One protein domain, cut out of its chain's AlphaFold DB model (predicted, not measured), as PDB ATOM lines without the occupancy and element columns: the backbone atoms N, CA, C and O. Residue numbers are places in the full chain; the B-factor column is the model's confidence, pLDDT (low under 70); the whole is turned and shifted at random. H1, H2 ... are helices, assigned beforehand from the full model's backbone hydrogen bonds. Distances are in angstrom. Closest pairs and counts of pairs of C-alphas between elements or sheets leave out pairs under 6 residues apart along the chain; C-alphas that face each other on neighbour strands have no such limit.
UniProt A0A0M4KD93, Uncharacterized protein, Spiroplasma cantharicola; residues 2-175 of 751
ATOM      1  N   PHE A   2       2.942 -36.708 179.624       83.94
ATOM      2  CA  PHE A   2       3.182 -35.398 178.980       83.94
ATOM      3  C   PHE A   2       2.795 -35.304 177.504       83.94
ATOM      4  O   PHE A   2       2.160 -34.337 177.100       83.94
ATOM      5  N   ALA A   3       3.095 -36.337 176.711       87.94
ATOM      6  CA  ALA A   3       2.705 -36.370 175.302       87.94
ATOM      7  C   ALA A   3       1.189 -36.188 175.101       87.94
ATOM      8  O   ALA A   3       0.787 -35.526 174.155       87.94
ATOM      9  N   ILE A   4       0.352 -36.703 176.012       91.19
ATOM     10  CA  ILE A   4      -1.110 -36.574 175.930       91.19
ATOM     11  C   ILE A   4      -1.528 -35.116 176.132       91.19
ATOM     12  O   ILE A   4      -2.343 -34.618 175.365       91.19
ATOM     13  N   PHE A   5      -0.938 -34.408 177.097       92.25
ATOM     14  CA  PHE A   5      -1.227 -32.987 177.309       92.25
ATOM     15  C   PHE A   5      -0.761 -32.115 176.141       92.25
ATOM     16  O   PHE A   5      -1.471 -31.190 175.758       92.25
ATOM     17  N   ILE A   6       0.380 -32.439 175.526       91.88
ATOM     18  CA  ILE A   6       0.861 -31.743 174.322       91.88
ATOM     19  C   ILE A   6      -0.105 -31.977 173.156       91.88
ATOM     20  O   ILE A   6      -0.510 -31.024 172.493       91.88
ATOM     21  N   ILE A   7      -0.517 -33.230 172.929       95.12
ATOM     22  CA  ILE A   7      -1.512 -33.587 171.904       95.12
ATOM     23  C   ILE A   7      -2.819 -32.838 172.159       95.12
ATOM     24  O   ILE A   7      -3.384 -32.266 171.231       95.12
ATOM     25  N   PHE A   8      -3.275 -32.798 173.411       96.38
ATOM     26  CA  PHE A   8      -4.498 -32.110 173.799       96.38
ATOM     27  C   PHE A   8      -4.404 -30.596 173.547       96.38
ATOM     28  O   PHE A   8      -5.278 -30.027 172.892       96.38
ATOM     29  N   ALA A   9      -3.306 -29.958 173.956       95.56
ATOM     30  CA  ALA A   9      -3.054 -28.534 173.748       95.56
ATOM     31  C   ALA A   9      -3.054 -28.158 172.252       95.56
ATOM     32  O   ALA A   9      -3.731 -27.205 171.854       95.56
ATOM     33  N   TRP A  10      -2.375 -28.941 171.404       96.50
ATOM     34  CA  TRP A  10      -2.352 -28.705 169.955       96.50
ATOM     35  C   TRP A  10      -3.659 -29.087 169.254       96.50
ATOM     36  O   TRP A  10      -4.013 -28.472 168.241       96.50
ATOM     37  N   SER A  11      -4.417 -30.039 169.807       97.06
ATOM     38  CA  SER A  11      -5.763 -30.356 169.323       97.06
ATOM     39  C   SER A  11      -6.738 -29.198 169.555       97.06
ATOM     40  O   SER A  11      -7.508 -28.882 168.655       97.06
ATOM     41  N   LEU A  12      -6.637 -28.483 170.685       97.00
ATOM     42  CA  LEU A  12      -7.436 -27.283 170.967       97.00
ATOM     43  C   LEU A  12      -7.174 -26.173 169.942       97.00
ATOM     44  O   LEU A  12      -8.121 -25.608 169.396       97.00
ATOM     45  N   THR A  13      -5.908 -25.910 169.599       97.00
ATOM     46  CA  THR A  13      -5.578 -24.947 168.530       97.00
ATOM     47  C   THR A  13      -6.089 -25.380 167.159       97.00
ATOM     48  O   THR A  13      -6.511 -24.536 166.371       97.00
ATOM     49  N   LEU A  14      -6.094 -26.687 166.871       97.50
ATOM     50  CA  LEU A  14      -6.635 -27.217 165.620       97.50
ATOM     51  C   LEU A  14      -8.157 -27.026 165.570       97.50
ATOM     52  O   LEU A  14      -8.674 -26.540 164.568       97.50
ATOM     53  N   VAL A  15      -8.866 -27.322 166.664       97.12
ATOM     54  CA  VAL A  15     -10.312 -27.076 166.792       97.12
ATOM     55  C   VAL A  15     -10.631 -25.591 166.612       97.12
ATOM     56  O   VAL A  15     -11.539 -25.259 165.851       97.12
ATOM     57  N   ALA A  16      -9.856 -24.691 167.227       96.88
ATOM     58  CA  ALA A  16     -10.021 -23.247 167.055       96.88
ATOM     59  C   ALA A  16      -9.826 -22.806 165.592       96.88
ATOM     60  O   ALA A  16     -10.612 -22.020 165.063       96.88
ATOM     61  N   SER A  17      -8.819 -23.358 164.911       97.81
ATOM     62  CA  SER A  17      -8.589 -23.113 163.486       97.81
ATOM     63  C   SER A  17      -9.749 -23.602 162.616       97.81
ATOM     64  O   SER A  17     -10.193 -22.887 161.720       97.81
ATOM     65  N   VAL A  18     -10.246 -24.820 162.849       97.19
ATOM     66  CA  VAL A  18     -11.370 -25.379 162.082       97.19
ATOM     67  C   VAL A  18     -12.640 -24.564 162.322       97.19
ATOM     68  O   VAL A  18     -13.364 -24.287 161.370       97.19
ATOM     69  N   ALA A  19     -12.877 -24.113 163.557       95.81
ATOM     70  CA  ALA A  19     -13.994 -23.233 163.885       95.81
ATOM     71  C   ALA A  19     -13.922 -21.898 163.122       95.81
ATOM     72  O   ALA A  19     -14.936 -21.459 162.579       95.81
ATOM     73  N   LEU A  20     -12.734 -21.288 163.000       95.75
ATOM     74  CA  LEU A  20     -12.543 -20.076 162.192       95.75
ATOM     75  C   LEU A  20     -12.801 -20.310 160.699       95.75
ATOM     76  O   LEU A  20     -13.458 -19.486 160.065       95.75
ATOM     77  N   ILE A  21     -12.319 -21.423 160.133       96.88
ATOM     78  CA  ILE A  21     -12.567 -21.767 158.721       96.88
ATOM     79  C   ILE A  21     -14.059 -21.997 158.489       96.88
ATOM     80  O   ILE A  21     -14.612 -21.469 157.528       96.88
ATOM     81  N   ALA A  22     -14.721 -22.747 159.373       95.75
ATOM     82  CA  ALA A  22     -16.152 -23.007 159.283       95.75
ATOM     83  C   ALA A  22     -16.961 -21.705 159.362       95.75
ATOM     84  O   ALA A  22     -17.865 -21.496 158.554       95.75
ATOM     85  N   PHE A  23     -16.597 -20.799 160.274       93.62
ATOM     86  CA  PHE A  23     -17.210 -19.478 160.381       93.62
ATOM     87  C   PHE A  23     -16.993 -18.633 159.117       93.62
ATOM     88  O   PHE A  23     -17.944 -18.054 158.593       93.62
ATOM     89  N   ALA A  24     -15.769 -18.592 158.587       93.69
ATOM     90  CA  ALA A  24     -15.462 -17.843 157.372       93.69
ATOM     91  C   ALA A  24     -16.186 -18.411 156.140       93.69
ATOM     92  O   ALA A  24     -16.773 -17.654 155.372       93.69
ATOM     93  N   ALA A  25     -16.207 -19.736 155.977       94.44
ATOM     94  CA  ALA A  25     -16.940 -20.406 154.906       94.44
ATOM     95  C   ALA A  25     -18.446 -20.133 155.008       94.44
ATOM     96  O   ALA A  25     -19.081 -19.807 154.008       94.44
ATOM     97  N   PHE A  26     -19.003 -20.190 156.220       91.19
ATOM     98  CA  PHE A  26     -20.394 -19.834 156.475       91.19
ATOM     99  C   PHE A  26     -20.689 -18.377 156.096       91.19
ATOM    100  O   PHE A  26     -21.669 -18.116 155.401       91.19
ATOM    101  N   ALA A  27     -19.816 -17.437 156.470       89.50
ATOM    102  CA  ALA A  27     -19.944 -16.028 156.103       89.50
ATOM    103  C   ALA A  27     -19.863 -15.801 154.579       89.50
ATOM    104  O   ALA A  27     -20.628 -15.000 154.045       89.50
ATOM    105  N   ILE A  28     -18.997 -16.530 153.865       90.88
ATOM    106  CA  ILE A  28     -18.883 -16.467 152.395       90.88
ATOM    107  C   ILE A  28     -20.131 -17.029 151.722       90.88
ATOM    108  O   ILE A  28     -20.695 -16.381 150.843       90.88
ATOM    109  N   ILE A  29     -20.582 -18.221 152.131       89.56
ATOM    110  CA  ILE A  29     -21.804 -18.833 151.592       89.56
ATOM    111  C   ILE A  29     -22.963 -17.857 151.758       89.56
ATOM    112  O   ILE A  29     -23.722 -17.645 150.818       89.56
ATOM    113  N   MET A  30     -23.052 -17.208 152.917       84.25
ATOM    114  CA  MET A  30     -24.062 -16.200 153.220       84.25
ATOM    115  C   MET A  30     -23.970 -14.946 152.351       84.25
ATOM    116  O   MET A  30     -25.007 -14.417 151.959       84.25
ATOM    117  N   LEU A  31     -22.758 -14.496 152.030       84.06
ATOM    118  CA  LEU A  31     -22.533 -13.380 151.112       84.06
ATOM    119  C   LEU A  31     -22.999 -13.720 149.684       84.06
ATOM    120  O   LEU A  31     -23.513 -12.854 148.986       84.06
ATOM    121  N   ILE A  32     -22.841 -14.979 149.256       87.31
ATOM    122  CA  ILE A  32     -23.126 -15.420 147.879       87.31
ATOM    123  C   ILE A  32     -24.589 -15.849 147.682       87.31
ATOM    124  O   ILE A  32     -25.195 -15.533 146.661       87.31
ATOM    125  N   THR A  33     -25.157 -16.624 148.611       83.62
ATOM    126  CA  THR A  33     -26.395 -17.393 148.352       83.62
ATOM    127  C   THR A  33     -27.687 -16.602 148.471       83.62
ATOM    128  O   THR A  33     -28.699 -17.047 147.931       83.62
ATOM    129  N   SER A  34     -27.712 -15.453 149.148       71.31
ATOM    130  CA  SER A  34     -28.938 -14.662 149.190       71.31
ATOM    131  C   SER A  34     -28.674 -13.180 149.430       71.31
ATOM    132  O   SER A  34     -28.055 -12.840 150.436       71.31
ATOM    133  N   PRO A  35     -29.241 -12.276 148.608       74.50
ATOM    134  CA  PRO A  35     -29.296 -10.855 148.948       74.50
ATOM    135  C   PRO A  35     -30.137 -10.603 150.215       74.50
ATOM    136  O   PRO A  35     -29.997  -9.568 150.862       74.50
ATOM    137  N   ASN A  36     -30.991 -11.560 150.605       82.38
ATOM    138  CA  ASN A  36     -31.815 -11.520 151.809       82.38
ATOM    139  C   ASN A  36     -31.710 -12.840 152.586       82.38
ATOM    140  O   ASN A  36     -32.599 -13.692 152.484       82.38
ATOM    141  N   PRO A  37     -30.632 -13.053 153.355       81.62
ATOM    142  CA  PRO A  37     -30.512 -14.271 154.132       81.62
ATOM    143  C   PRO A  37     -31.616 -14.382 155.197       81.62
ATOM    144  O   PRO A  37     -32.077 -13.346 155.695       81.62
ATOM    145  N   PRO A  38     -32.009 -15.612 155.585       85.81
ATOM    146  CA  PRO A  38     -32.954 -15.849 156.672       85.81
ATOM    147  C   PRO A  38     -32.581 -15.068 157.938       85.81
ATOM    148  O   PRO A  38     -31.410 -14.996 158.316       85.81
ATOM    149  N   GLU A  39     -33.582 -14.516 158.625       84.81
ATOM    150  CA  GLU A  39     -33.399 -13.648 159.797       84.81
ATOM    151  C   GLU A  39     -32.638 -14.340 160.937       84.81
ATOM    152  O   GLU A  39     -31.779 -13.732 161.574       84.81
ATOM    153  N   ILE A  40     -32.858 -15.647 161.116       83.31
ATOM    154  CA  ILE A  40     -32.111 -16.482 162.069       83.31
ATOM    155  C   ILE A  40     -30.609 -16.389 161.798       83.31
ATOM    156  O   ILE A  40     -29.822 -16.198 162.720       83.31
ATOM    157  N   ILE A  41     -30.200 -16.475 160.531       80.44
ATOM    158  CA  ILE A  41     -28.783 -16.469 160.190       80.44
ATOM    159  C   ILE A  41     -28.190 -15.065 160.326       80.44
ATOM    160  O   ILE A  41     -27.074 -14.923 160.828       80.44
ATOM    161  N   LYS A  42     -28.945 -14.022 159.958       83.38
ATOM    162  CA  LYS A  42     -28.543 -12.630 160.220       83.38
ATOM    163  C   LYS A  42     -28.296 -12.400 161.712       83.38
ATOM    164  O   LYS A  42     -27.289 -11.796 162.066       83.38
ATOM    165  N   ASN A  43     -29.165 -12.926 162.576       87.50
ATOM    166  CA  ASN A  43     -29.017 -12.816 164.026       87.50
ATOM    167  C   ASN A  43     -27.788 -13.575 164.538       87.50
ATOM    168  O   ASN A  43     -27.026 -13.021 165.323       87.50
ATOM    169  N   VAL A  44     -27.546 -14.796 164.053       85.75
ATOM    170  CA  VAL A  44     -26.354 -15.579 164.421       85.75
ATOM    171  C   VAL A  44     -25.069 -14.860 164.001       85.75
ATOM    172  O   VAL A  44     -24.166 -14.688 164.817       85.75
ATOM    173  N   LEU A  45     -24.992 -14.384 162.756       85.00
ATOM    174  CA  LEU A  45     -23.823 -13.653 162.267       85.00
ATOM    175  C   LEU A  45     -23.618 -12.355 163.057       85.00
ATOM    176  O   LEU A  45     -22.490 -12.033 163.425       85.00
ATOM    177  N   LYS A  46     -24.706 -11.636 163.359       86.50
ATOM    178  CA  LYS A  46     -24.667 -10.420 164.173       86.50
ATOM    179  C   LYS A  46     -24.087 -10.704 165.555       86.50
ATOM    180  O   LYS A  46     -23.189  -9.984 165.948       86.50
ATOM    181  N   ILE A  47     -24.517 -11.768 166.235       89.50
ATOM    182  CA  ILE A  47     -23.985 -12.145 167.556       89.50
ATOM    183  C   ILE A  47     -22.473 -12.399 167.488       89.50
ATOM    184  O   ILE A  47     -21.723 -11.898 168.319       89.50
ATOM    185  N   PHE A  48     -21.996 -13.144 166.486       88.12
ATOM    186  CA  PHE A  48     -20.568 -13.477 166.380       88.12
ATOM    187  C   PHE A  48     -19.676 -12.312 165.936       88.12
ATOM    188  O   PHE A  48     -18.480 -12.310 166.235       88.12
ATOM    189  N   THR A  49     -20.249 -11.343 165.224       84.44
ATOM    190  CA  THR A  49     -19.539 -10.170 164.695       84.44
ATOM    191  C   THR A  49     -19.739  -8.918 165.538       84.44
ATOM    192  O   THR A  49     -19.090  -7.903 165.280       84.44
ATOM    193  N   GLU A  50     -20.611  -8.977 166.547       84.25
ATOM    194  CA  GLU A  50     -20.832  -7.883 167.477       84.25
ATOM    195  C   GLU A  50     -19.529  -7.608 168.235       84.25
ATOM    196  O   GLU A  50     -18.956  -8.523 168.844       84.25
ATOM    197  N   PRO A  51     -19.002  -6.375 168.149       84.62
ATOM    198  CA  PRO A  51     -17.807  -6.027 168.883       84.62
ATOM    199  C   PRO A  51     -18.141  -5.959 170.373       84.62
ATOM    200  O   PRO A  51     -19.053  -5.241 170.780       84.62
ATOM    201  N   LEU A  52     -17.387  -6.695 171.182       87.00
ATOM    202  CA  LEU A  52     -17.453  -6.653 172.643       87.00
ATOM    203  C   LEU A  52     -16.900  -5.337 173.202       87.00
ATOM    204  O   LEU A  52     -17.310  -4.897 174.272       87.00
ATOM    205  N   PHE A  53     -15.969  -4.715 172.483       86.25
ATOM    206  CA  PHE A  53     -15.332  -3.448 172.831       86.25
ATOM    207  C   PHE A  53     -15.059  -2.630 171.567       86.25
ATOM    208  O   PHE A  53     -15.065  -3.166 170.457       86.25
ATOM    209  N   GLU A  54     -14.854  -1.319 171.719       79.81
ATOM    210  CA  GLU A  54     -14.519  -0.444 170.593       79.81
ATOM    211  C   GLU A  54     -13.243  -0.950 169.916       79.81
ATOM    212  O   GLU A  54     -12.180  -1.027 170.534       79.81
ATOM    213  N   SER A  55     -13.355  -1.366 168.652       72.38
ATOM    214  CA  SER A  55     -12.197  -1.898 167.947       72.38
ATOM    215  C   SER A  55     -11.224  -0.769 167.621       72.38
ATOM    216  O   SER A  55     -11.607   0.341 167.249       72.38
ATOM    217  N   ILE A  56      -9.934  -1.071 167.754       75.25
ATOM    218  CA  ILE A  56      -8.849  -0.111 167.512       75.25
ATOM    219  C   ILE A  56      -8.694   0.171 166.006       75.25
ATOM    220  O   ILE A  56      -8.123   1.182 165.599       75.25
ATOM    221  N   PHE A  57      -9.240  -0.703 165.155       68.56
ATOM    222  CA  PHE A  57      -9.117  -0.634 163.704       68.56
ATOM    223  C   PHE A  57     -10.414  -0.132 163.044       68.56
ATOM    224  O   PHE A  57     -11.360  -0.889 162.830       68.56
ATOM    225  N   GLY A  58     -10.416   1.145 162.639       57.28
ATOM    226  CA  GLY A  58     -11.433   1.762 161.773       57.28
ATOM    227  C   GLY A  58     -12.290   2.831 162.461       57.28
ATOM    228  O   GLY A  58     -12.644   2.709 163.630       57.28
ATOM    229  N   SER A  59     -12.658   3.892 161.731       47.53
ATOM    230  CA  SER A  59     -13.497   4.983 162.250       47.53
ATOM    231  C   SER A  59     -14.930   4.490 162.507       47.53
ATOM    232  O   SER A  59     -15.779   4.517 161.617       47.53
ATOM    233  N   GLY A  60     -15.182   3.987 163.717       59.44
ATOM    234  CA  GLY A  60     -16.484   3.485 164.165       59.44
ATOM    235  C   GLY A  60     -16.515   2.004 164.543       59.44
ATOM    236  O   GLY A  60     -17.569   1.547 164.977       59.44
ATOM    237  N   GLY A  61     -15.399   1.277 164.378       54.59
ATOM    238  CA  GLY A  61     -15.085  -0.058 164.918       54.59
ATOM    239  C   GLY A  61     -16.048  -1.231 164.663       54.59
ATOM    240  O   GLY A  61     -15.713  -2.388 164.914       54.59
ATOM    241  N   LYS A  62     -17.238  -0.965 164.132       59.62
ATOM    242  CA  LYS A  62     -18.281  -1.935 163.833       59.62
ATOM    243  C   LYS A  62     -18.127  -2.340 162.378       59.62
ATOM    244  O   LYS A  62     -18.429  -1.560 161.475       59.62
ATOM    245  N   ALA A  63     -17.713  -3.581 162.144       56.53
ATOM    246  CA  ALA A  63     -18.046  -4.242 160.893       56.53
ATOM    247  C   ALA A  63     -19.582  -4.338 160.853       56.53
ATOM    248  O   ALA A  63     -20.179  -5.226 161.450       56.53
ATOM    249  N   ASN A  64     -20.249  -3.339 160.271       58.84
ATOM    250  CA  ASN A  64     -21.707  -3.286 160.228       58.84
ATOM    251  C   ASN A  64     -22.218  -4.305 159.202       58.84
ATOM    252  O   ASN A  64     -22.590  -3.957 158.083       58.84
ATOM    253  N   PHE A  65     -22.279  -5.573 159.610       59.72
ATOM    254  CA  PHE A  65     -22.917  -6.649 158.849       59.72
ATOM    255  C   PHE A  65     -24.437  -6.448 158.705       59.72
ATOM    256  O   PHE A  65     -25.083  -7.090 157.883       59.72
ATOM    257  N   SER A  66     -25.022  -5.525 159.476       58.78
ATOM    258  CA  SER A  66     -26.452  -5.196 159.463       58.78
ATOM    259  C   SER A  66     -26.959  -4.609 158.141       58.78
ATOM    260  O   SER A  66     -28.165  -4.634 157.904       58.78
ATOM    261  N   ASN A  67     -26.070  -4.105 157.279       57.38
ATOM    262  CA  ASN A  67     -26.431  -3.544 155.974       57.38
ATOM    263  C   ASN A  67     -25.945  -4.385 154.778       57.38
ATOM    264  O   ASN A  67     -26.048  -3.925 153.641       57.38
ATOM    265  N   VAL A  68     -25.462  -5.612 155.010       54.66
ATOM    266  CA  VAL A  68     -25.153  -6.570 153.935       54.66
ATOM    267  C   VAL A  68     -26.442  -6.850 153.149       54.66
ATOM    268  O   VAL A  68     -27.447  -7.258 153.737       54.66
ATOM    269  N   GLY A  69     -26.430  -6.559 151.844       54.16
ATOM    270  CA  GLY A  69     -27.588  -6.661 150.943       54.16
ATOM    271  C   GLY A  69     -28.229  -5.325 150.534       54.16
ATOM    272  O   GLY A  69     -29.128  -5.322 149.693       54.16
ATOM    273  N   LYS A  70     -27.779  -4.180 151.075       64.00
ATOM    274  CA  LYS A  70     -28.148  -2.859 150.532       64.00
ATOM    275  C   LYS A  70     -27.132  -2.433 149.463       64.00
ATOM    276  O   LYS A  70     -25.940  -2.449 149.756       64.00
ATOM    277  N   PRO A  71     -27.574  -1.973 148.277       58.75
ATOM    278  CA  PRO A  71     -26.691  -1.653 147.147       58.75
ATOM    279  C   PRO A  71     -25.711  -0.492 147.402       58.75
ATOM    280  O   PRO A  71     -24.798  -0.284 146.614       58.75
ATOM    281  N   GLU A  72     -25.880   0.263 148.490       65.12
ATOM    282  CA  GLU A  72     -25.034   1.413 148.842       65.12
ATOM    283  C   GLU A  72     -23.935   1.084 149.868       65.12
ATOM    284  O   GLU A  72     -23.180   1.974 150.265       65.12
ATOM    285  N   PHE A  73     -23.834  -0.164 150.344       60.97
ATOM    286  CA  PHE A  73     -22.841  -0.527 151.355       60.97
ATOM    287  C   PHE A  73     -21.544  -1.042 150.729       60.97
ATOM    288  O   PHE A  73     -21.549  -1.942 149.896       60.97
ATOM    289  N   ASN A  74     -20.409  -0.511 151.190       68.12
ATOM    290  CA  ASN A  74     -19.097  -1.049 150.846       68.12
ATOM    291  C   ASN A  74     -18.977  -2.463 151.431       68.12
ATOM    292  O   ASN A  74     -18.756  -2.615 152.629       68.12
ATOM    293  N   GLU A  75     -19.105  -3.496 150.597       75.50
ATOM    294  CA  GLU A  75     -18.891  -4.908 150.971       75.50
ATOM    295  C   GLU A  75     -17.409  -5.222 151.254       75.50
ATOM    296  O   GLU A  75     -17.067  -6.212 151.901       75.50
ATOM    297  N   ILE A  76     -16.516  -4.327 150.822       81.62
ATOM    298  CA  ILE A  76     -15.058  -4.457 150.906       81.62
ATOM    299  C   ILE A  76     -14.557  -4.772 152.334       81.62
ATOM    300  O   ILE A  76     -13.782  -5.718 152.474       81.62
ATOM    301  N   PRO A  77     -14.975  -4.079 153.417       79.62
ATOM    302  CA  PRO A  77     -14.482  -4.359 154.766       79.62
ATOM    303  C   PRO A  77     -14.868  -5.755 155.261       79.62
ATOM    304  O   PRO A  77     -14.078  -6.395 155.948       79.62
ATOM    305  N   VAL A  78     -16.056  -6.246 154.898       81.31
ATOM    306  CA  VAL A  78     -16.511  -7.597 155.258       81.31
ATOM    307  C   VAL A  78     -15.636  -8.650 154.578       81.31
ATOM    308  O   VAL A  78     -15.158  -9.572 155.237       81.31
ATOM    309  N   ILE A  79     -15.361  -8.478 153.283       85.69
ATOM    310  CA  ILE A  79     -14.490  -9.376 152.512       85.69
ATOM    311  C   ILE A  79     -13.062  -9.374 153.076       85.69
ATOM    312  O   ILE A  79     -12.445 -10.436 153.206       85.69
ATOM    313  N   ILE A  80     -12.544  -8.199 153.452       86.81
ATOM    314  CA  ILE A  80     -11.233  -8.064 154.101       86.81
ATOM    315  C   ILE A  80     -11.214  -8.833 155.426       86.81
ATOM    316  O   ILE A  80     -10.297  -9.620 155.653       86.81
ATOM    317  N   TRP A  81     -12.234  -8.677 156.274       85.19
ATOM    318  CA  TRP A  81     -12.319  -9.395 157.551       85.19
ATOM    319  C   TRP A  81     -12.383 -10.909 157.379       85.19
ATOM    320  O   TRP A  81     -11.653 -11.628 158.056       85.19
ATOM    321  N   ILE A  82     -13.200 -11.399 156.447       90.25
ATOM    322  CA  ILE A  82     -13.279 -12.830 156.124       90.25
ATOM    323  C   ILE A  82     -11.911 -13.347 155.662       90.25
ATOM    324  O   ILE A  82     -11.463 -14.402 156.111       90.25
ATOM    325  N   SER A  83     -11.223 -12.585 154.810       91.81
ATOM    326  CA  SER A  83      -9.892 -12.943 154.308       91.81
ATOM    327  C   SER A  83      -8.854 -12.999 155.434       91.81
ATOM    328  O   SER A  83      -8.060 -13.937 155.491       91.81
ATOM    329  N   ILE A  84      -8.897 -12.046 156.371       90.25
ATOM    330  CA  ILE A  84      -8.054 -12.033 157.575       90.25
ATOM    331  C   ILE A  84      -8.352 -13.252 158.463       90.25
ATOM    332  O   ILE A  84      -7.416 -13.932 158.888       90.25
ATOM    333  N   SER A  85      -9.626 -13.585 158.697       92.50
ATOM    334  CA  SER A  85     -10.028 -14.777 159.462       92.50
ATOM    335  C   SER A  85      -9.472 -16.067 158.857       92.50
ATOM    336  O   SER A  85      -8.940 -16.907 159.582       92.50
ATOM    337  N   ILE A  86      -9.560 -16.217 157.530       95.88
ATOM    338  CA  ILE A  86      -9.035 -17.388 156.812       95.88
ATOM    339  C   ILE A  86      -7.511 -17.453 156.932       95.88
ATOM    340  O   ILE A  86      -6.969 -18.519 157.222       95.88
ATOM    341  N   ALA A  87      -6.818 -16.323 156.764       95.81
ATOM    342  CA  ALA A  87      -5.367 -16.260 156.898       95.81
ATOM    343  C   ALA A  87      -4.905 -16.674 158.308       95.81
ATOM    344  O   ALA A  87      -3.995 -17.497 158.437       95.81
ATOM    345  N   PHE A  88      -5.565 -16.177 159.361       95.06
ATOM    346  CA  PHE A  88      -5.278 -16.588 160.739       95.06
ATOM    347  C   PHE A  88      -5.548 -18.069 160.975       95.06
ATOM    348  O   PHE A  88      -4.744 -18.739 161.622       95.06
ATOM    349  N   ALA A  89      -6.644 -18.595 160.432       96.88
ATOM    350  CA  ALA A  89      -6.961 -20.003 160.584       96.88
ATOM    351  C   ALA A  89      -5.905 -20.896 159.915       96.88
ATOM    352  O   ALA A  89      -5.360 -21.787 160.558       96.88
ATOM    353  N   ILE A  90      -5.514 -20.610 158.669       96.94
ATOM    354  CA  ILE A  90      -4.447 -21.353 157.978       96.94
ATOM    355  C   ILE A  90      -3.132 -21.284 158.772       96.94
ATOM    356  O   ILE A  90      -2.427 -22.286 158.912       96.94
ATOM    357  N   LEU A  91      -2.809 -20.122 159.343       96.56
ATOM    358  CA  LEU A  91      -1.611 -19.954 160.157       96.56
ATOM    359  C   LEU A  91      -1.664 -20.786 161.455       96.56
ATOM    360  O   LEU A  91      -0.694 -21.463 161.791       96.56
ATOM    361  N   LEU A  92      -2.799 -20.823 162.156       96.88
ATOM    362  CA  LEU A  92      -2.984 -21.682 163.334       96.88
ATOM    363  C   LEU A  92      -2.932 -23.173 162.975       96.88
ATOM    364  O   LEU A  92      -2.305 -23.963 163.687       96.88
ATOM    365  N   MET A  93      -3.537 -23.557 161.849       97.62
ATOM    366  CA  MET A  93      -3.514 -24.929 161.346       97.62
ATOM    367  C   MET A  93      -2.087 -25.383 161.024       97.62
ATOM    368  O   MET A  93      -1.669 -26.461 161.446       97.62
ATOM    369  N   THR A  94      -1.316 -24.554 160.317       96.62
ATOM    370  CA  THR A  94       0.079 -24.858 159.958       96.62
ATOM    371  C   THR A  94       0.985 -24.941 161.185       96.62
ATOM    372  O   THR A  94       1.817 -25.850 161.253       96.62
ATOM    373  N   LEU A  95       0.798 -24.068 162.184       95.69
ATOM    374  CA  LEU A  95       1.501 -24.162 163.469       95.69
ATOM    375  C   LEU A  95       1.177 -25.475 164.192       95.69
ATOM    376  O   LEU A  95       2.097 -26.190 164.588       95.69
ATOM    377  N   SER A  96      -0.108 -25.828 164.292       96.44
ATOM    378  CA  SER A  96      -0.549 -27.074 164.929       96.44
ATOM    379  C   SER A  96       0.043 -28.308 164.232       96.44
ATOM    380  O   SER A  96       0.662 -29.148 164.886       96.44
ATOM    381  N   ILE A  97      -0.037 -28.391 162.898       96.44
ATOM    382  CA  ILE A  97       0.531 -29.509 162.120       96.44
ATOM    383  C   ILE A  97       2.051 -29.592 162.300       96.44
ATOM    384  O   ILE A  97       2.586 -30.681 162.508       96.44
ATOM    385  N   THR A  98       2.756 -28.459 162.242       94.75
ATOM    386  CA  THR A  98       4.219 -28.427 162.404       94.75
ATOM    387  C   THR A  98       4.636 -28.985 163.763       94.75
ATOM    388  O   THR A  98       5.593 -29.758 163.850       94.75
ATOM    389  N   GLU A  99       3.908 -28.638 164.820       93.94
ATOM    390  CA  GLU A  99       4.188 -29.119 166.173       93.94
ATOM    391  C   GLU A  99       3.774 -30.582 166.369       93.94
ATOM    392  O   GLU A  99       4.517 -31.341 166.995       93.94
ATOM    393  N   PHE A 100       2.694 -31.045 165.732       93.94
ATOM    394  CA  PHE A 100       2.371 -32.475 165.675       93.94
ATOM    395  C   PHE A 100       3.471 -33.296 164.985       93.94
ATOM    396  O   PHE A 100       3.856 -34.358 165.481       93.94
ATOM    397  N   VAL A 101       4.024 -32.805 163.871       95.12
ATOM    398  CA  VAL A 101       5.141 -33.468 163.174       95.12
ATOM    399  C   VAL A 101       6.395 -33.499 164.053       95.12
ATOM    400  O   VAL A 101       7.091 -34.517 164.089       95.12
ATOM    401  N   ARG A 102       6.680 -32.426 164.799       90.19
ATOM    402  CA  ARG A 102       7.803 -32.392 165.755       90.19
ATOM    403  C   ARG A 102       7.619 -33.373 166.901       90.19
ATOM    404  O   ARG A 102       8.571 -34.081 167.235       90.19
ATOM    405  N   LEU A 103       6.408 -33.445 167.453       89.69
ATOM    406  CA  LEU A 103       6.065 -34.396 168.504       89.69
ATOM    407  C   LEU A 103       6.267 -35.837 168.022       89.69
ATOM    408  O   LEU A 103       6.883 -36.630 168.732       89.69
ATOM    409  N   ARG A 104       5.828 -36.156 166.794       91.94
ATOM    410  CA  ARG A 104       6.043 -37.477 166.177       91.94
ATOM    411  C   ARG A 104       7.529 -37.815 166.036       91.94
ATOM    412  O   ARG A 104       7.907 -38.961 166.231       91.94
ATOM    413  N   LYS A 105       8.376 -36.828 165.727       92.38
ATOM    414  CA  LYS A 105       9.836 -37.004 165.612       92.38
ATOM    415  C   LYS A 105      10.572 -37.004 166.960       92.38
ATOM    416  O   LYS A 105      11.801 -36.958 166.959       92.38
ATOM    417  N   HIS A 106       9.857 -36.996 168.091       84.00
ATOM    418  CA  HIS A 106      10.425 -36.899 169.444       84.00
ATOM    419  C   HIS A 106      11.435 -35.749 169.609       84.00
ATOM    420  O   HIS A 106      12.371 -35.823 170.407       84.00
ATOM    421  N   GLN A 107      11.270 -34.670 168.841       84.25
ATOM    422  CA  GLN A 107      12.143 -33.510 168.961       84.25
ATOM    423  C   GLN A 107      11.828 -32.772 170.263       84.25
ATOM    424  O   GLN A 107      10.683 -32.760 170.716       84.25
ATOM    425  N   ARG A 108      12.853 -32.153 170.867       78.19
ATOM    426  CA  ARG A 108      12.672 -31.307 172.056       78.19
ATOM    427  C   ARG A 108      11.550 -30.297 171.781       78.19
ATOM    428  O   ARG A 108      11.502 -29.733 170.686       78.19
ATOM    429  N   LEU A 109      10.661 -30.147 172.767       66.12
ATOM    430  CA  LEU A 109       9.421 -29.367 172.715       66.12
ATOM    431  C   LEU A 109       9.583 -27.985 172.062       66.12
ATOM    432  O   LEU A 109      10.676 -27.415 172.033       66.12
ATOM    433  N   SER A 110       8.453 -27.456 171.572       68.31
ATOM    434  CA  SER A 110       8.338 -26.209 170.811       68.31
ATOM    435  C   SER A 110       9.302 -25.127 171.298       68.31
ATOM    436  O   SER A 110       9.302 -24.755 172.476       68.31
ATOM    437  N   LYS A 111      10.099 -24.587 170.373       80.06
ATOM    438  CA  LYS A 111      11.012 -23.474 170.659       80.06
ATOM    439  C   LYS A 111      10.236 -22.308 171.293       80.06
ATOM    440  O   LYS A 111       9.095 -22.074 170.890       80.06
ATOM    441  N   PRO A 112      10.865 -21.506 172.173       85.06
ATOM    442  CA  PRO A 112      10.232 -20.328 172.786       85.06
ATOM    443  C   PRO A 112       9.592 -19.385 171.754       85.06
ATOM    444  O   PRO A 112       8.566 -18.771 172.017       85.06
ATOM    445  N   PHE A 113      10.136 -19.351 170.534       87.44
ATOM    446  CA  PHE A 113       9.580 -18.611 169.407       87.44
ATOM    447  C   PHE A 113       8.113 -18.953 169.086       87.44
ATOM    448  O   PHE A 113       7.325 -18.053 168.825       87.44
ATOM    449  N   VAL A 114       7.715 -20.230 169.135       89.69
ATOM    450  CA  VAL A 114       6.341 -20.645 168.790       89.69
ATOM    451  C   VAL A 114       5.335 -20.108 169.810       89.69
ATOM    452  O   VAL A 114       4.254 -19.666 169.426       89.69
ATOM    453  N   LYS A 115       5.718 -20.056 171.092       90.88
ATOM    454  CA  LYS A 115       4.904 -19.432 172.145       90.88
ATOM    455  C   LYS A 115       4.719 -17.938 171.905       90.88
ATOM    456  O   LYS A 115       3.602 -17.444 172.003       90.88
ATOM    457  N   ILE A 116       5.796 -17.232 171.553       93.69
ATOM    458  CA  ILE A 116       5.757 -15.791 171.258       93.69
ATOM    459  C   ILE A 116       4.848 -15.514 170.056       93.69
ATOM    460  O   ILE A 116       4.066 -14.565 170.089       93.69
ATOM    461  N   VAL A 117       4.902 -16.358 169.022       93.94
ATOM    462  CA  VAL A 117       4.013 -16.248 167.858       93.94
ATOM    463  C   VAL A 117       2.552 -16.469 168.262       93.94
ATOM    464  O   VAL A 117       1.713 -15.639 167.926       93.94
ATOM    465  N   LEU A 118       2.241 -17.516 169.035       93.94
ATOM    466  CA  LEU A 118       0.887 -17.768 169.551       93.94
ATOM    467  C   LEU A 118       0.363 -16.619 170.420       93.94
ATOM    468  O   LEU A 118      -0.783 -16.207 170.254       93.94
ATOM    469  N   LEU A 119       1.198 -16.075 171.307       96.00
ATOM    470  CA  LEU A 119       0.843 -14.936 172.152       96.00
ATOM    471  C   LEU A 119       0.585 -13.678 171.313       96.00
ATOM    472  O   LEU A 119      -0.407 -12.987 171.527       96.00
ATOM    473  N   THR A 120       1.433 -13.411 170.320       95.06
ATOM    474  CA  THR A 120       1.245 -12.287 169.391       95.06
ATOM    475  C   THR A 120      -0.063 -12.431 168.610       95.06
ATOM    476  O   THR A 120      -0.814 -11.467 168.501       95.06
ATOM    477  N   ILE A 121      -0.381 -13.635 168.116       94.75
ATOM    478  CA  ILE A 121      -1.659 -13.912 167.438       94.75
ATOM    479  C   ILE A 121      -2.830 -13.689 168.393       94.75
ATOM    480  O   ILE A 121      -3.789 -13.033 168.013       94.75
ATOM    481  N   CYS A 122      -2.740 -14.189 169.626       95.81
ATOM    482  CA  CYS A 122      -3.748 -14.004 170.670       95.81
ATOM    483  C   CYS A 122      -4.050 -12.511 170.893       95.81
ATOM    484  O   CYS A 122      -5.201 -12.093 170.815       95.81
ATOM    485  N   ILE A 123      -3.008 -11.687 171.050       95.31
ATOM    486  CA  ILE A 123      -3.145 -10.233 171.210       95.31
ATOM    487  C   ILE A 123      -3.784  -9.605 169.966       95.31
ATOM    488  O   ILE A 123      -4.759  -8.873 170.096       95.31
ATOM    489  N   ILE A 124      -3.291  -9.903 168.759       93.25
ATOM    490  CA  ILE A 124      -3.842  -9.326 167.520       93.25
ATOM    491  C   ILE A 124      -5.318  -9.700 167.342       93.25
ATOM    492  O   ILE A 124      -6.129  -8.845 166.989       93.25
ATOM    493  N   VAL A 125      -5.672 -10.954 167.622       92.31
ATOM    494  CA  VAL A 125      -7.043 -11.468 167.557       92.31
ATOM    495  C   VAL A 125      -7.929 -10.777 168.600       92.31
ATOM    496  O   VAL A 125      -9.043 -10.383 168.262       92.31
ATOM    497  N   LEU A 126      -7.444 -10.534 169.821       93.31
ATOM    498  CA  LEU A 126      -8.180  -9.760 170.829       93.31
ATOM    499  C   LEU A 126      -8.411  -8.316 170.394       93.31
ATOM    500  O   LEU A 126      -9.528  -7.832 170.528       93.31
ATOM    501  N   LEU A 127      -7.416  -7.645 169.810       90.94
ATOM    502  CA  LEU A 127      -7.539  -6.245 169.374       90.94
ATOM    503  C   LEU A 127      -8.635  -6.031 168.309       90.94
ATOM    504  O   LEU A 127      -9.070  -4.899 168.095       90.94
ATOM    505  N   THR A 128      -9.106  -7.099 167.656       88.06
ATOM    506  CA  THR A 128     -10.241  -7.035 166.720       88.06
ATOM    507  C   THR A 128     -11.577  -6.743 167.410       88.06
ATOM    508  O   THR A 128     -12.473  -6.178 166.785       88.06
ATOM    509  N   GLY A 129     -11.721  -7.128 168.682       87.38
ATOM    510  CA  GLY A 129     -12.920  -6.905 169.486       87.38
ATOM    511  C   GLY A 129     -14.141  -7.755 169.160       87.38
ATOM    512  O   GLY A 129     -15.147  -7.605 169.841       87.38
ATOM    513  N   GLN A 130     -14.103  -8.656 168.176       90.00
ATOM    514  CA  GLN A 130     -15.283  -9.459 167.820       90.00
ATOM    515  C   GLN A 130     -15.438 -10.681 168.736       90.00
ATOM    516  O   GLN A 130     -14.449 -11.327 169.093       90.00
ATOM    517  N   LEU A 131     -16.683 -11.051 169.057       92.81
ATOM    518  CA  LEU A 131     -16.985 -12.186 169.939       92.81
ATOM    519  C   LEU A 131     -16.351 -13.507 169.466       92.81
ATOM    520  O   LEU A 131     -15.786 -14.241 170.277       92.81
ATOM    521  N   ILE A 132     -16.402 -13.815 168.165       93.00
ATOM    522  CA  ILE A 132     -15.809 -15.056 167.631       93.00
ATOM    523  C   ILE A 132     -14.295 -15.121 167.868       93.00
ATOM    524  O   ILE A 132     -13.760 -16.152 168.282       93.00
ATOM    525  N   PHE A 133     -13.609 -14.000 167.661       94.06
ATOM    526  CA  PHE A 133     -12.175 -13.879 167.871       94.06
ATOM    527  C   PHE A 133     -11.817 -13.932 169.353       94.06
ATOM    528  O   PHE A 133     -10.831 -14.567 169.715       94.06
ATOM    529  N   PHE A 134     -12.655 -13.372 170.220       95.12
ATOM    530  CA  PHE A 134     -12.505 -13.507 171.664       95.12
ATOM    531  C   PHE A 134     -12.579 -14.974 172.122       95.12
ATOM    532  O   PHE A 134     -11.714 -15.427 172.871       95.12
ATOM    533  N   ILE A 135     -13.549 -15.751 171.620       95.25
ATOM    534  CA  ILE A 135     -13.667 -17.189 171.930       95.25
ATOM    535  C   ILE A 135     -12.415 -17.945 171.463       95.25
ATOM    536  O   ILE A 135     -11.834 -18.721 172.223       95.25
ATOM    537  N   VAL A 136     -11.966 -17.697 170.231       95.94
ATOM    538  CA  VAL A 136     -10.744 -18.310 169.682       95.94
ATOM    539  C   VAL A 136      -9.516 -17.929 170.505       95.94
ATOM    540  O   VAL A 136      -8.687 -18.786 170.810       95.94
ATOM    541  N   SER A 137      -9.418 -16.668 170.917       96.44
ATOM    542  CA  SER A 137      -8.335 -16.180 171.760       96.44
ATOM    543  C   SER A 137      -8.313 -16.859 173.127       96.44
ATOM    544  O   SER A 137      -7.236 -17.209 173.603       96.44
ATOM    545  N   MET A 138      -9.474 -17.087 173.747       96.62
ATOM    546  CA  MET A 138      -9.572 -17.819 175.014       96.62
ATOM    547  C   MET A 138      -9.106 -19.270 174.870       96.62
ATOM    548  O   MET A 138      -8.384 -19.772 175.731       96.62
ATOM    549  N   ILE A 139      -9.450 -19.931 173.761       97.25
ATOM    550  CA  ILE A 139      -8.968 -21.289 173.467       97.25
ATOM    551  C   ILE A 139      -7.444 -21.293 173.281       97.25
ATOM    552  O   ILE A 139      -6.758 -22.142 173.849       97.25
ATOM    553  N   ILE A 140      -6.897 -20.325 172.539       96.31
ATOM    554  CA  ILE A 140      -5.446 -20.172 172.346       96.31
ATOM    555  C   ILE A 140      -4.733 -19.916 173.682       96.31
ATOM    556  O   ILE A 140      -3.680 -20.501 173.937       96.31
ATOM    557  N   LEU A 141      -5.303 -19.078 174.550       96.81
ATOM    558  CA  LEU A 141      -4.757 -18.790 175.875       96.81
ATOM    559  C   LEU A 141      -4.767 -20.037 176.771       96.81
ATOM    560  O   LEU A 141      -3.760 -20.336 177.410       96.81
ATOM    561  N   ALA A 142      -5.849 -20.820 176.752       96.81
ATOM    562  CA  ALA A 142      -5.904 -22.110 177.440       96.81
ATOM    563  C   ALA A 142      -4.838 -23.087 176.911       96.81
ATOM    564  O   ALA A 142      -4.161 -23.747 177.701       96.81
ATOM    565  N   THR A 143      -4.618 -23.135 175.591       95.75
ATOM    566  CA  THR A 143      -3.517 -23.904 174.990       95.75
ATOM    567  C   THR A 143      -2.148 -23.420 175.476       95.75
ATOM    568  O   THR A 143      -1.299 -24.251 175.795       95.75
ATOM    569  N   LEU A 144      -1.918 -22.105 175.565       95.31
ATOM    570  CA  LEU A 144      -0.661 -21.546 176.074       95.31
ATOM    571  C   LEU A 144      -0.416 -21.931 177.537       95.31
ATOM    572  O   LEU A 144       0.690 -22.353 177.864       95.31
ATOM    573  N   ILE A 145      -1.442 -21.859 178.390       94.94
ATOM    574  CA  ILE A 145      -1.356 -22.274 179.799       94.94
ATOM    575  C   ILE A 145      -1.034 -23.771 179.901       94.94
ATOM    576  O   ILE A 145      -0.136 -24.158 180.647       94.94
ATOM    577  N   LEU A 146      -1.710 -24.619 179.117       93.94
ATOM    578  CA  LEU A 146      -1.429 -26.058 179.083       93.94
ATOM    579  C   LEU A 146       0.004 -26.354 178.626       93.94
ATOM    580  O   LEU A 146       0.678 -27.195 179.221       93.94
ATOM    581  N   LEU A 147       0.486 -25.657 177.593       91.94
ATOM    582  CA  LEU A 147       1.868 -25.787 177.131       91.94
ATOM    583  C   LEU A 147       2.868 -25.338 178.200       91.94
ATOM    584  O   LEU A 147       3.920 -25.959 178.331       91.94
ATOM    585  N   GLU A 148       2.553 -24.290 178.961       92.12
ATOM    586  CA  GLU A 148       3.403 -23.791 180.039       92.12
ATOM    587  C   GLU A 148       3.515 -24.802 181.184       92.12
ATOM    588  O   GLU A 148       4.626 -25.171 181.562       92.12
ATOM    589  N   ILE A 149       2.382 -25.332 181.657       90.25
ATOM    590  CA  ILE A 149       2.333 -26.356 182.714       90.25
ATOM    591  C   ILE A 149       3.152 -27.587 182.309       90.25
ATOM    592  O   ILE A 149       3.978 -28.074 183.079       90.25
ATOM    593  N   VAL A 150       2.977 -28.063 181.073       88.50
ATOM    594  CA  VAL A 150       3.711 -29.231 180.566       88.50
ATOM    595  C   VAL A 150       5.209 -28.964 180.454       88.50
ATOM    596  O   VAL A 150       6.019 -29.860 180.696       88.50
ATOM    597  N   LEU A 151       5.595 -27.750 180.059       84.38
ATOM    598  CA  LEU A 151       6.999 -27.403 179.894       84.38
ATOM    599  C   LEU A 151       7.722 -27.287 181.228       84.38
ATOM    600  O   LEU A 151       8.824 -27.831 181.338       84.38
ATOM    601  N   PHE A 152       7.098 -26.666 182.230       83.69
ATOM    602  CA  PHE A 152       7.655 -26.611 183.580       83.69
ATOM    603  C   PHE A 152       7.892 -28.005 184.147       83.69
ATOM    604  O   PHE A 152       8.992 -28.300 184.616       83.69
ATOM    605  N   ASP A 153       6.902 -28.885 184.017       84.75
ATOM    606  CA  ASP A 153       7.004 -30.238 184.551       84.75
ATOM    607  C   ASP A 153       8.052 -31.063 183.780       84.75
ATOM    608  O   ASP A 153       8.842 -31.781 184.378       84.75
ATOM    609  N   SER A 154       8.190 -30.878 182.459       79.06
ATOM    610  CA  SER A 154       9.225 -31.581 181.679       79.06
ATOM    611  C   SER A 154      10.662 -31.217 182.077       79.06
ATOM    612  O   SER A 154      11.535 -32.086 182.080       79.06
ATOM    613  N   VAL A 155      10.915 -29.950 182.428       77.62
ATOM    614  CA  VAL A 155      12.233 -29.496 182.898       77.62
ATOM    615  C   VAL A 155      12.486 -30.012 184.309       77.62
ATOM    616  O   VAL A 155      13.567 -30.533 184.571       77.62
ATOM    617  N   ALA A 156      11.480 -29.945 185.188       79.25
ATOM    618  CA  ALA A 156      11.566 -30.501 186.534       79.25
ATOM    619  C   ALA A 156      11.825 -32.016 186.504       79.25
ATOM    620  O   ALA A 156      12.707 -32.498 187.210       79.25
ATOM    621  N   LEU A 157      11.139 -32.760 185.630       77.00
ATOM    622  CA  LEU A 157      11.329 -34.203 185.490       77.00
ATOM    623  C   LEU A 157      12.698 -34.558 184.915       77.00
ATOM    624  O   LEU A 157      13.292 -35.550 185.331       77.00
ATOM    625  N   ASN A 158      13.190 -33.781 183.945       81.19
ATOM    626  CA  ASN A 158      14.510 -34.022 183.372       81.19
ATOM    627  C   ASN A 158      15.610 -33.731 184.397       81.19
ATOM    628  O   ASN A 158      16.515 -34.546 184.543       81.19
ATOM    629  N   ASN A 159      15.484 -32.639 185.156       85.88
ATOM    630  CA  ASN A 159      16.386 -32.342 186.266       85.88
ATOM    631  C   ASN A 159      16.317 -33.433 187.340       85.88
ATOM    632  O   ASN A 159      17.353 -33.892 187.796       85.88
ATOM    633  N   TYR A 160      15.122 -33.920 187.682       84.62
ATOM    634  CA  TYR A 160      14.953 -35.015 188.639       84.62
ATOM    635  C   TYR A 160      15.556 -36.337 188.136       84.62
ATOM    636  O   TYR A 160      16.143 -37.097 188.904       84.62
ATOM    637  N   ALA A 161      15.437 -36.636 186.839       83.62
ATOM    638  CA  ALA A 161      16.051 -37.817 186.237       83.62
ATOM    639  C   ALA A 161      17.584 -37.714 186.213       83.62
ATOM    640  O   ALA A 161      18.264 -38.698 186.506       83.62
ATOM    641  N   GLU A 162      18.120 -36.532 185.902       89.31
ATOM    642  CA  GLU A 162      19.554 -36.245 185.936       89.31
ATOM    643  C   GLU A 162      20.101 -36.311 187.367       89.31
ATOM    644  O   GLU A 162      21.096 -36.990 187.608       89.31
ATOM    645  N   GLU A 163      19.396 -35.728 188.337       91.00
ATOM    646  CA  GLU A 163      19.729 -35.798 189.761       91.00
ATOM    647  C   GLU A 163      19.695 -37.243 190.272       91.00
ATOM    648  O   GLU A 163      20.629 -37.698 190.931       91.00
ATOM    649  N   ARG A 164      18.680 -38.033 189.896       87.19
ATOM    650  CA  ARG A 164      18.621 -39.458 190.251       87.19
ATOM    651  C   ARG A 164      19.775 -40.252 189.637       87.19
ATOM    652  O   ARG A 164      20.287 -41.158 190.294       87.19
ATOM    653  N   ASN A 165      20.183 -39.914 188.412       90.94
ATOM    654  CA  ASN A 165      21.322 -40.545 187.751       90.94
ATOM    655  C   ASN A 165      22.652 -40.169 188.433       90.94
ATOM    656  O   ASN A 165      23.494 -41.033 188.684       90.94
ATOM    657  N   LEU A 166      22.812 -38.904 188.833       92.50
ATOM    658  CA  LEU A 166      23.950 -38.447 189.636       92.50
ATOM    659  C   LEU A 166      23.999 -39.153 190.995       92.50
ATOM    660  O   LEU A 166      25.062 -39.605 191.410       92.50
ATOM    661  N   ILE A 167      22.854 -39.345 191.658       92.00
ATOM    662  CA  ILE A 167      22.776 -40.098 192.917       92.00
ATOM    663  C   ILE A 167      23.170 -41.568 192.712       92.00
ATOM    664  O   ILE A 167      23.827 -42.142 193.585       92.00
ATOM    665  N   SER A 168      22.797 -42.205 191.592       92.25
ATOM    666  CA  SER A 168      23.260 -43.572 191.307       92.25
ATOM    667  C   SER A 168      24.764 -43.636 191.075       92.25
ATOM    668  O   SER A 168      25.406 -44.501 191.668       92.25
ATOM    669  N   ILE A 169      25.328 -42.691 190.317       92.88
ATOM    670  CA  ILE A 169      26.777 -42.608 190.086       92.88
ATOM    671  C   ILE A 169      27.508 -42.407 191.418       92.88
ATOM    672  O   ILE A 169      28.412 -43.170 191.739       92.88
ATOM    673  N   TYR A 170      27.049 -41.478 192.261       95.31
ATOM    674  CA  TYR A 170      27.661 -41.215 193.567       95.31
ATOM    675  C   TYR A 170      27.572 -42.423 194.518       95.31
ATOM    676  O   TYR A 170      28.469 -42.682 195.323       95.31
ATOM    677  N   ARG A 171      26.488 -43.210 194.437       95.44
ATOM    678  CA  ARG A 171      26.361 -44.467 195.194       95.44
ATOM    679  C   ARG A 171      27.312 -45.548 194.687       95.44
ATOM    680  O   ARG A 171      27.800 -46.319 195.512       95.44
ATOM    681  N   GLU A 172      27.539 -45.638 193.381       94.38
ATOM    682  CA  GLU A 172      28.507 -46.569 192.791       94.38
ATOM    683  C   GLU A 172      29.944 -46.161 193.116       94.38
ATOM    684  O   GLU A 172      30.714 -46.996 193.585       94.38
ATOM    685  N   GLU A 173      30.271 -44.875 193.012       93.62
ATOM    686  CA  GLU A 173      31.580 -44.327 193.376       93.62
ATOM    687  C   GLU A 173      31.894 -44.572 194.859       93.62
ATOM    688  O   GLU A 173      32.937 -45.127 195.197       93.62
ATOM    689  N   LYS A 174      30.935 -44.331 195.763       94.56
ATOM    690  CA  LYS A 174      31.107 -44.622 197.197       94.56
ATOM    691  C   LYS A 174      31.215 -46.121 197.510       94.56
ATOM    692  O   LYS A 174      31.800 -46.499 198.529       94.56
ATOM    693  N   LYS A 175      30.619 -47.001 196.695       94.81
ATOM    694  CA  LYS A 175      30.832 -48.457 196.814       94.81
ATOM    695  C   LYS A 175      32.245 -48.821 196.375       94.81
ATOM    696  O   LYS A 175      32.910 -49.556 197.101       94.81
TER     697      LYS A 175
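What this domain is: This is residues 2 to 175 of the 751 residues of an uncharacterized protein of Spiroplasma cantharicola (UniProt A0A0M4KD93). H1, H3, H4 and H5 make an up-and-down bundle, each running against the one before; residues 155 to 175 of H5 stick out as an arm. H2 sits at the other end. The printed part has 174 residues with five named helices, is all helix and loose, radius of gyration of the C-alphas 22.4 A, and spans 89 by 28 by 23 A.

Where its parts are: Find C-alpha 2 at (3.182, -35.398, 178.980): H1 runs 46.2 A to residue 33. Then come H2, 39 to 49, H3, 76 to 104, H4, 112 to 127, and H5, running 65.8 A from 131 to C-alpha 175 at (30.832, -48.457, 196.814).

How they stand to each other: H1 touches H3, closest C-alphas 17 and 89, 4.6 A. H5 touches H1 with residues 136 to 154 alone, closest C-alphas 143 and 9, 4.8 A. H4 and H5 form a hairpin at a shallow tilt of 20 degrees. In each helix every O i to N i+4 pair is within hydrogen-bond range.

The domain as a whole: The link H2 to H3 is long; residues 57 to 74 and 109 to 110 have pLDDT under 70.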